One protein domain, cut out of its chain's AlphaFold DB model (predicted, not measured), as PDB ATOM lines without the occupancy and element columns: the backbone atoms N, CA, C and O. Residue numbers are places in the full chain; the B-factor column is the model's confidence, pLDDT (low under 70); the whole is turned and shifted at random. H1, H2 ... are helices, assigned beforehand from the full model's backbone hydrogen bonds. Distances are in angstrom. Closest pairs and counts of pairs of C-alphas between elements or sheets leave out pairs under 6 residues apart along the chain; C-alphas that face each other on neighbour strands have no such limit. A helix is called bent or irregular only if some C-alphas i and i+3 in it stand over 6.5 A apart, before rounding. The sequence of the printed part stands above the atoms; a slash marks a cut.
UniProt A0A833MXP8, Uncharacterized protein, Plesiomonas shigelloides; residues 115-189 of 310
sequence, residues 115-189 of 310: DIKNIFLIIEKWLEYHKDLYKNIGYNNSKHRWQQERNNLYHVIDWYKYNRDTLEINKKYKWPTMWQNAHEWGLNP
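This is residues 115 to 189 of the 310 residues of an uncharacterized protein of Plesiomonas shigelloides (UniProt A0A833MXP8). H1 and the long H3 run opposite ways, roughly side by side, with short H2 at the turn between them; H4 crosses H3 and meets H1 at residue 175. The 75 printed residues hold four named helices, H1 to H4, and no named strand: all helix. The whole is compact, radius of gyration of the C-alphas 12.9 A, spanning 40 by 26 by 18 A.

H1, residues 115 to 129, begins at C-alpha (171.222, 190.294, 205.099) and measures 21.7 A. H2 is residues 133 to 137, 6.3 A. H3, residues 140 to 163, measures 34.9 A; it is irregular, C-alphas 141 and 144 being 8.5 A apart, with a kink of 29 degrees near residue 147. H4, residues 175 to 187, 18.4 A, ends at C-alpha (189.366, 206.627, 208.545).

H1 touches H3, with residues 153 to 157 of H3 alone, at a shallow tilt of 33 degrees, only just short of steep; their closest C-alphas, Ile 119 and Ile 157, are 6.8 A apart. H2 meets H3 only through their link. H3 touches H4, closest C-alphas Val 156 and Ala 182 at 5.3 A, only just about perpendicular at 71 degrees. H4 touches H1 with residue 175 alone, 5.4 A from Lys 125 between C-alphas. Every O i to N i+4 pair is within hydrogen-bond range in H1, H2 and H4, and 18 of 20 in H3.

The farthest C-alphas, Asn 141 and Asp 165, are 40.1 A apart. The printed part has no cut. The link from H3 to H4 is long. Residues 134 to 141 and 189 have pLDDT under 70.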
ATOM      1  N   ASP A 115     170.861 189.219 206.037       72.44
ATOM      2  CA  ASP A 115     171.222 190.294 205.099       72.44
ATOM      3  C   ASP A 115     171.730 189.820 203.741       72.44
ATOM      4  O   ASP A 115     172.332 190.558 202.951       72.44
ATOM      5  N   ILE A 116     171.508 188.548 203.448       72.69
ATOM      6  CA  ILE A 116     172.244 187.906 202.379       72.69
ATOM      7  C   ILE A 116     172.019 188.513 200.997       72.69
ATOM      8  O   ILE A 116     172.925 188.553 200.168       72.69
ATOM      9  N   LYS A 117     170.817 189.022 200.739       77.94
ATOM     10  CA  LYS A 117     170.488 189.676 199.473       77.94
ATOM     11  C   LYS A 117     171.443 190.842 199.185       77.94
ATOM     12  O   LYS A 117     171.896 190.979 198.050       77.94
ATOM     13  N   ASN A 118     171.771 191.636 200.202       84.25
ATOM     14  CA  ASN A 118     172.626 192.810 200.064       84.25
ATOM     15  C   ASN A 118     174.100 192.414 199.960       84.25
ATOM     16  O   ASN A 118     174.800 192.934 199.097       84.25
ATOM     17  N   ILE A 119     174.542 191.408 200.725       82.19
ATOM     18  CA  ILE A 119     175.893 190.835 200.584       82.19
ATOM     19  C   ILE A 119     176.113 190.326 199.151       82.19
ATOM     20  O   ILE A 119     177.122 190.648 198.525       82.19
ATOM     21  N   PHE A 120     175.145 189.599 198.587       80.88
ATOM     22  CA  PHE A 120     175.198 189.153 197.191       80.88
ATOM     23  C   PHE A 120     175.297 190.310 196.209       80.88
ATOM     24  O   PHE A 120     176.093 190.250 195.275       80.88
ATOM     25  N   LEU A 121     174.522 191.368 196.430       86.81
ATOM     26  CA  LEU A 121     174.570 192.548 195.583       86.81
ATOM     27  C   LEU A 121     175.947 193.228 195.635       86.81
ATOM     28  O   LEU A 121     176.472 193.587 194.584       86.81
ATOM     29  N   ILE A 122     176.571 193.347 196.812       89.56
ATOM     30  CA  ILE A 122     177.946 193.862 196.949       89.56
ATOM     31  C   ILE A 122     178.912 193.022 196.104       89.56
ATOM     32  O   ILE A 122     179.688 193.571 195.318       89.56
ATOM     33  N   ILE A 123     178.834 191.693 196.213       87.88
ATOM     34  CA  ILE A 123     179.706 190.764 195.482       87.88
ATOM     35  C   ILE A 123     179.487 190.873 193.973       87.88
ATOM     36  O   ILE A 123     180.454 190.940 193.219       87.88
ATOM     37  N   GLU A 124     178.237 190.926 193.512       87.56
ATOM     38  CA  GLU A 124     177.919 191.125 192.096       87.56
ATOM     39  C   GLU A 124     178.520 192.431 191.567       87.56
ATOM     40  O   GLU A 124     179.102 192.447 190.484       87.56
ATOM     41  N   LYS A 125     178.435 193.525 192.333       91.25
ATOM     42  CA  LYS A 125     179.024 194.816 191.950       91.25
ATOM     43  C   LYS A 125     180.547 194.776 191.931       91.25
ATOM     44  O   LYS A 125     181.138 195.351 191.019       91.25
ATOM     45  N   TRP A 126     181.171 194.088 192.885       91.81
ATOM     46  CA  TRP A 126     182.616 193.860 192.891       91.81
ATOM     47  C   TRP A 126     183.056 193.043 191.673       91.81
ATOM     48  O   TRP A 126     183.999 193.427 190.979       91.81
ATOM     49  N   LEU A 127     182.339 191.956 191.367       89.69
ATOM     50  CA  LEU A 127     182.594 191.113 190.198       89.69
ATOM     51  C   LEU A 127     182.365 191.882 188.889       89.69
ATOM     52  O   LEU A 127     183.081 191.664 187.914       89.69
ATOM     53  N   GLU A 128     181.385 192.777 188.826       89.88
ATOM     54  CA  GLU A 128     181.144 193.585 187.627       89.88
ATOM     55  C   GLU A 128     182.251 194.615 187.409       89.88
ATOM     56  O   GLU A 128     182.737 194.764 186.289       89.88
ATOM     57  N   TYR A 129     182.699 195.269 188.478       90.88
ATOM     58  CA  TYR A 129     183.758 196.271 188.411       90.88
ATOM     59  C   TYR A 129     185.117 195.673 188.013       90.88
ATOM     60  O   TYR A 129     185.816 196.230 187.171       90.88
ATOM     61  N   HIS A 130     185.473 194.504 188.550       87.69
ATOM     62  CA  HIS A 130     186.785 193.886 188.323       87.69
ATOM     63  C   HIS A 130     186.848 192.934 187.119       87.69
ATOM     64  O   HIS A 130     187.886 192.313 186.877       87.69
ATOM     65  N   LYS A 131     185.772 192.807 186.327       85.56
ATOM     66  CA  LYS A 131     185.681 191.797 185.250       85.56
ATOM     67  C   LYS A 131     186.794 191.928 184.204       85.56
ATOM     68  O   LYS A 131     187.233 190.927 183.639       85.56
ATOM     69  N   ASP A 132     187.245 193.156 183.958       80.44
ATOM     70  CA  ASP A 132     188.281 193.470 182.971       80.44
ATOM     71  C   ASP A 132     189.672 193.566 183.609       80.44
ATOM     72  O   ASP A 132     190.675 193.420 182.912       80.44
ATOM     73  N   LEU A 133     189.750 193.690 184.942       75.19
ATOM     74  CA  LEU A 133     191.011 193.674 185.679       75.19
ATOM     75  C   LEU A 133     191.813 192.420 185.320       75.19
ATOM     76  O   LEU A 133     192.978 192.513 184.946       75.19
ATOM     77  N   TYR A 134     191.172 191.247 185.344       65.44
ATOM     78  CA  TYR A 134     191.839 189.988 185.012       65.44
ATOM     79  C   TYR A 134     192.387 189.955 183.581       65.44
ATOM     80  O   TYR A 134     193.513 189.498 183.381       65.44
ATOM     81  N   LYS A 135     191.616 190.443 182.603       67.56
ATOM     82  CA  LYS A 135     192.049 190.475 181.200       67.56
ATOM     83  C   LYS A 135     193.285 191.349 181.012       67.56
ATOM     84  O   LYS A 135     194.142 191.003 180.209       67.56
ATOM     85  N   ASN A 136     193.379 192.437 181.773       68.06
ATOM     86  CA  ASN A 136     194.389 193.464 181.556       68.06
ATOM     87  C   ASN A 136     195.731 193.157 182.237       68.06
ATOM     88  O   ASN A 136     196.768 193.513 181.689       68.06
ATOM     89  N   ILE A 137     195.740 192.506 183.409       64.94
ATOM     90  CA  ILE A 137     196.984 192.303 184.190       64.94
ATOM     91  C   ILE A 137     197.321 190.836 184.497       64.94
ATOM     92  O   ILE A 137     198.431 190.541 184.944       64.94
ATOM     93  N   GLY A 138     196.381 189.906 184.278       67.06
ATOM     94  CA  GLY A 138     196.528 188.483 184.600       67.06
ATOM     95  C   GLY A 138     196.610 188.172 186.109       67.06
ATOM     96  O   GLY A 138     197.149 188.930 186.910       67.06
ATOM     97  N   TYR A 139     196.083 187.018 186.536       69.00
ATOM     98  CA  TYR A 139     196.025 186.649 187.966       69.00
ATOM     99  C   TYR A 139     197.401 186.370 188.587       69.00
ATOM    100  O   TYR A 139     197.733 186.905 189.641       69.00
ATOM    101  N   ASN A 140     198.225 185.550 187.926       67.50
ATOM    102  CA  ASN A 140     199.504 185.107 188.491       67.50
ATOM    103  C   ASN A 140     200.534 186.235 188.611       67.50
ATOM    104  O   ASN A 140     201.314 186.230 189.560       67.50
ATOM    105  N   ASN A 141     200.494 187.196 187.687       69.12
ATOM    106  CA  ASN A 141     201.420 188.327 187.656       69.12
ATOM    107  C   ASN A 141     201.005 189.442 188.629       69.12
ATOM    108  O   ASN A 141     201.795 190.333 188.907       69.12
ATOM    109  N   SER A 142     199.782 189.372 189.168       75.50
ATOM    110  CA  SER A 142     199.185 190.430 189.989       75.50
ATOM    111  C   SER A 142     198.538 189.894 191.269       75.50
ATOM    112  O   SER A 142     197.552 190.453 191.747       75.50
ATOM    113  N   LYS A 143     199.070 188.803 191.840       78.25
ATOM    114  CA  LYS A 143     198.516 188.169 193.056       78.25
ATOM    115  C   LYS A 143     198.341 189.153 194.212       78.25
ATOM    116  O   LYS A 143     197.302 189.136 194.858       78.25
ATOM    117  N   HIS A 144     199.323 190.031 194.416       80.94
ATOM    118  CA  HIS A 144     199.269 191.068 195.444       80.94
ATOM    119  C   HIS A 144     198.084 192.017 195.226       80.94
ATOM    120  O   HIS A 144     197.280 192.228 196.124       80.94
ATOM    121  N   ARG A 145     197.900 192.517 193.996       81.88
ATOM    122  CA  ARG A 145     196.752 193.368 193.660       81.88
ATOM    123  C   ARG A 145     195.422 192.644 193.876       81.88
ATOM    124  O   ARG A 145     194.517 193.216 194.458       81.88
ATOM    125  N   TRP A 146     195.309 191.372 193.494       80.69
ATOM    126  CA  TRP A 146     194.098 190.588 193.777       80.69
ATOM    127  C   TRP A 146     193.844 190.388 195.270       80.69
ATOM    128  O   TRP A 146     192.695 190.363 195.700       80.69
ATOM    129  N   GLN A 147     194.898 190.235 196.067       82.31
ATOM    130  CA  GLN A 147     194.767 190.157 197.514       82.31
ATOM    131  C   GLN A 147     194.272 191.483 198.096       82.31
ATOM    132  O   GLN A 147     193.339 191.439 198.888       82.31
ATOM    133  N   GLN A 148     194.770 192.627 197.615       86.88
ATOM    134  CA  GLN A 148     194.218 193.941 197.960       86.88
ATOM    135  C   GLN A 148     192.729 194.038 197.608       86.88
ATOM    136  O   GLN A 148     191.917 194.326 198.479       86.88
ATOM    137  N   GLU A 149     192.338 193.756 196.358       87.50
ATOM    138  CA  GLU A 149     190.934 193.919 195.938       87.50
ATOM    139  C   GLU A 149     189.977 193.010 196.724       87.50
ATOM    140  O   GLU A 149     188.817 193.363 196.945       87.50
ATOM    141  N   ARG A 150     190.454 191.839 197.170       86.25
ATOM    142  CA  ARG A 150     189.705 190.963 198.083       86.25
ATOM    143  C   ARG A 150     189.617 191.549 199.486       86.25
ATOM    144  O   ARG A 150     188.531 191.551 200.053       86.25
ATOM    145  N   ASN A 151     190.714 192.068 200.032       86.81
ATOM    146  CA  ASN A 151     190.690 192.723 201.338       86.81
ATOM    147  C   ASN A 151     189.721 193.919 201.328       86.81
ATOM    148  O   ASN A 151     188.943 194.078 202.266       86.81
ATOM    149  N   ASN A 152     189.670 194.671 200.227       89.44
ATOM    150  CA  ASN A 152     188.716 195.761 200.021       89.44
ATOM    151  C   ASN A 152     187.263 195.255 199.964       89.44
ATOM    152  O   ASN A 152     186.381 195.855 200.572       89.44
ATOM    153  N   LEU A 153     186.991 194.130 199.283       89.56
ATOM    154  CA  LEU A 153     185.668 193.481 199.312       89.56
ATOM    155  C   LEU A 153     185.243 193.138 200.740       89.56
ATOM    156  O   LEU A 153     184.101 193.381 201.122       89.56
ATOM    157  N   TYR A 154     186.159 192.585 201.527       85.75
ATOM    158  CA  TYR A 154     185.894 192.194 202.908       85.75
ATOM    159  C   TYR A 154     185.621 193.409 203.789       85.75
ATOM    160  O   TYR A 154     184.656 193.407 204.546       85.75
ATOM    161  N   HIS A 155     186.406 194.472 203.615       86.00
ATOM    162  CA  HIS A 155     186.208 195.757 204.283       86.00
ATOM    163  C   HIS A 155     184.832 196.367 203.975       86.00
ATOM    164  O   HIS A 155     184.128 196.788 204.885       86.00
ATOM    165  N   VAL A 156     184.384 196.331 202.714       89.69
ATOM    166  CA  VAL A 156     183.034 196.791 202.326       89.69
ATOM    167  C   VAL A 156     181.928 195.931 202.941       89.69
ATOM    168  O   VAL A 156     180.882 196.452 203.326       89.69
ATOM    169  N   ILE A 157     182.132 194.616 203.041       86.44
ATOM    170  CA  ILE A 157     181.173 193.721 203.699       86.44
ATOM    171  C   ILE A 157     181.074 194.048 205.193       86.44
ATOM    172  O   ILE A 157     179.964 194.085 205.723       86.44
ATOM    173  N   ASP A 158     182.198 194.294 205.866       81.56
ATOM    174  CA  ASP A 158     182.215 194.641 207.288       81.56
ATOM    175  C   ASP A 158     181.605 196.036 207.536       81.56
ATOM    176  O   ASP A 158     180.761 196.175 208.421       81.56
ATOM    177  N   TRP A 159     181.882 197.016 206.669       87.06
ATOM    178  CA  TRP A 159     181.201 198.319 206.665       87.06
ATOM    179  C   TRP A 159     179.681 198.178 206.543       87.06
ATOM    180  O   TRP A 159     178.933 198.759 207.331       87.06
ATOM    181  N   TYR A 160     179.204 197.385 205.577       87.00
ATOM    182  CA  TYR A 160     177.771 197.158 205.402       87.00
ATOM    183  C   TYR A 160     177.150 196.520 206.646       87.00
ATOM    184  O   TYR A 160     176.093 196.960 207.083       87.00
ATOM    185  N   LYS A 161     177.799 195.508 207.236       80.56
ATOM    186  CA  LYS A 161     177.290 194.844 208.447       80.56
ATOM    187  C   LYS A 161     177.122 195.819 209.600       80.56
ATOM    188  O   LYS A 161     176.110 195.746 210.287       80.56
ATOM    189  N   TYR A 162     178.093 196.706 209.793       79.00
ATOM    190  CA  TYR A 162     178.055 197.691 210.865       79.00
ATOM    191  C   TYR A 162     176.925 198.714 210.667       79.00
ATOM    192  O   TYR A 162     176.303 199.147 211.626       79.00
ATOM    193  N   ASN A 163     176.608 199.061 209.416       81.88
ATOM    194  CA  ASN A 163     175.633 200.105 209.084       81.88
ATOM    195  C   ASN A 163     174.266 199.568 208.626       81.88
ATOM    196  O   ASN A 163     173.413 200.343 208.204       81.88
ATOM    197  N   ARG A 164     174.028 198.253 208.658       80.31
ATOM    198  CA  ARG A 164     172.869 197.621 207.993       80.31
ATOM    199  C   ARG A 164     171.501 198.115 208.467       80.31
ATOM    200  O   ARG A 164     170.552 198.077 207.692       80.31
ATOM    201  N   ASP A 165     171.402 198.561 209.718       80.38
ATOM    202  CA  ASP A 165     170.133 198.993 210.309       80.38
ATOM    203  C   ASP A 165     169.713 200.379 209.788       80.38
ATOM    204  O   ASP A 165     168.539 200.739 209.837       80.38
ATOM    205  N   THR A 166     170.661 201.138 209.231       78.88
ATOM    206  CA  THR A 166     170.452 202.483 208.675       78.88
ATOM    207  C   THR A 166     170.755 202.570 207.175       78.88
ATOM    208  O   THR A 166     170.380 203.549 206.526       78.88
ATOM    209  N   LEU A 167     171.395 201.549 206.593       81.81
ATOM    210  CA  LEU A 167     171.855 201.521 205.207       81.81
ATOM    211  C   LEU A 167     171.131 200.462 204.367       81.81
ATOM    212  O   LEU A 167     171.389 199.263 204.474       81.81
ATOM    213  N   GLU A 168     170.334 200.914 203.395       79.25
ATOM    214  CA  GLU A 168     169.774 200.035 202.365       79.25
ATOM    215  C   GLU A 168     170.616 200.064 201.076       79.25
ATOM    216  O   GLU A 168     170.607 201.032 200.304       79.25
ATOM    217  N   ILE A 169     171.321 198.964 200.793       81.88
ATOM    218  CA  ILE A 169     172.013 198.796 199.510       81.88
ATOM    219  C   ILE A 169     171.001 198.398 198.437       81.88
ATOM    220  O   ILE A 169     170.348 197.359 198.502       81.88
ATOM    221  N   ASN A 170     170.931 199.197 197.375       82.56
ATOM    222  CA  ASN A 170     170.103 198.909 196.208       82.56
ATOM    223  C   ASN A 170     170.933 198.823 194.917       82.56
ATOM    224  O   ASN A 170     172.125 199.126 194.875       82.56
ATOM    225  N   LYS A 171     170.286 198.415 193.818       77.69
ATOM    226  CA  LYS A 171     170.946 198.158 192.523       77.69
ATOM    227  C   LYS A 171     171.674 199.371 191.924       77.69
ATOM    228  O   LYS A 171     172.477 199.167 191.010       77.69
ATOM    229  N   LYS A 172     171.401 200.597 192.385       82.94
ATOM    230  CA  LYS A 172     172.057 201.824 191.909       82.94
ATOM    231  C   LYS A 172     173.446 202.016 192.516       82.94
ATOM    232  O   LYS A 172     174.273 202.666 191.878       82.94
ATOM    233  N   TYR A 173     173.730 201.415 193.675       85.44
ATOM    234  CA  TYR A 173     175.066 201.449 194.262       85.44
ATOM    235  C   TYR A 173     176.079 200.808 193.310       85.44
ATOM    236  O   TYR A 173     175.858 199.730 192.742       85.44
ATOM    237  N   LYS A 174     177.193 201.508 193.106       91.88
ATOM    238  CA  LYS A 174     178.336 201.035 192.324       91.88
ATOM    239  C   LYS A 174     179.471 200.684 193.275       91.88
ATOM    240  O   LYS A 174     179.567 201.253 194.359       91.88
ATOM    241  N   TRP A 175     180.337 199.769 192.842       93.56
ATOM    242  CA  TRP A 175     181.491 199.346 193.632       93.56
ATOM    243  C   TRP A 175     182.350 200.521 194.144       93.56
ATOM    244  O   TRP A 175     182.566 200.559 195.350       93.56
ATOM    245  N   PRO A 176     182.747 201.520 193.321       92.44
ATOM    246  CA  PRO A 176     183.571 202.633 193.803       92.44
ATOM    247  C   PRO A 176     182.948 203.414 194.958       92.44
ATOM    248  O   PRO A 176     183.646 203.754 195.900       92.44
ATOM    249  N   THR A 177     181.633 203.644 194.919       90.56
ATOM    250  CA  THR A 177     180.915 204.352 195.988       90.56
ATOM    251  C   THR A 177     180.888 203.538 197.278       90.56
ATOM    252  O   THR A 177     181.129 204.077 198.347       90.56
ATOM    253  N   MET A 178     180.626 202.229 197.191       93.31
ATOM    254  CA  MET A 178     180.642 201.362 198.377       93.31
ATOM    255  C   MET A 178     182.043 201.264 198.981       93.31
ATOM    256  O   MET A 178     182.187 201.312 200.196       93.31
ATOM    257  N   TRP A 179     183.070 201.159 198.133       91.56
ATOM    258  CA  TRP A 179     184.461 201.189 198.568       91.56
ATOM    259  C   TRP A 179     184.816 202.512 199.246       91.56
ATOM    260  O   TRP A 179     185.362 202.483 200.341       91.56
ATOM    261  N   GLN A 180     184.466 203.648 198.641       88.44
ATOM    262  CA  GLN A 180     184.737 204.964 199.213       88.44
ATOM    263  C   GLN A 180     184.086 205.121 200.591       88.44
ATOM    264  O   GLN A 180     184.774 205.473 201.539       88.44
ATOM    265  N   ASN A 181     182.804 204.774 200.727       89.56
ATOM    266  CA  ASN A 181     182.114 204.855 202.016       89.56
ATOM    267  C   ASN A 181     182.759 203.943 203.072       89.56
ATOM    268  O   ASN A 181     182.903 204.332 204.228       89.56
ATOM    269  N   ALA A 182     183.165 202.729 202.686       88.44
ATOM    270  CA  ALA A 182     183.859 201.824 203.592       88.44
ATOM    271  C   ALA A 182     185.248 202.360 203.979       88.44
ATOM    272  O   ALA A 182     185.648 202.253 205.135       88.44
ATOM    273  N   HIS A 183     185.982 202.954 203.039       85.81
ATOM    274  CA  HIS A 183     187.273 203.587 203.302       85.81
ATOM    275  C   HIS A 183     187.122 204.780 204.259       85.81
ATOM    276  O   HIS A 183     187.822 204.841 205.264       85.81
ATOM    277  N   GLU A 184     186.139 205.657 204.034       84.81
ATOM    278  CA  GLU A 184     185.812 206.776 204.931       84.81
ATOM    279  C   GLU A 184     185.423 206.304 206.341       84.81
ATOM    280  O   GLU A 184     185.832 206.920 207.325       84.81
ATOM    281  N   TRP A 185     184.705 205.182 206.450       82.50
ATOM    282  CA  TRP A 185     184.414 204.528 207.731       82.50
ATOM    283  C   TRP A 185     185.670 203.982 208.426       82.50
ATOM    284  O   TRP A 185     185.766 204.046 209.647       82.50
ATOM    285  N   GLY A 186     186.653 203.486 207.668       73.81
ATOM    286  CA  GLY A 186     187.947 203.059 208.212       73.81
ATOM    287  C   GLY A 186     188.802 204.220 208.726       73.81
ATOM    288  O   GLY A 186     189.534 204.045 209.695       73.81
ATOM    289  N   LEU A 187     188.688 205.399 208.108       74.44
ATOM    290  CA  LEU A 187     189.366 206.627 208.545       74.44
ATOM    291  C   LEU A 187     188.668 207.301 209.733       74.44
ATOM    292  O   LEU A 187     189.320 207.980 210.521       74.44
ATOM    293  N   ASN A 188     187.352 207.118 209.857       71.62
ATOM    294  CA  ASN A 188     186.532 207.686 210.925       71.62
ATOM    295  C   ASN A 188     185.734 206.581 211.638       71.62
ATOM    296  O   ASN A 188     184.503 206.544 211.522       71.62
ATOM    297  N   PRO A 189     186.404 205.662 212.356       63.34
ATOM    298  CA  PRO A 189     185.715 204.663 213.156       63.34
ATOM    299  C   PRO A 189     184.795 205.370 214.157       63.34
ATOM    300  O   PRO A 189     185.232 206.174 214.982       63.34
TER     301      PRO A 189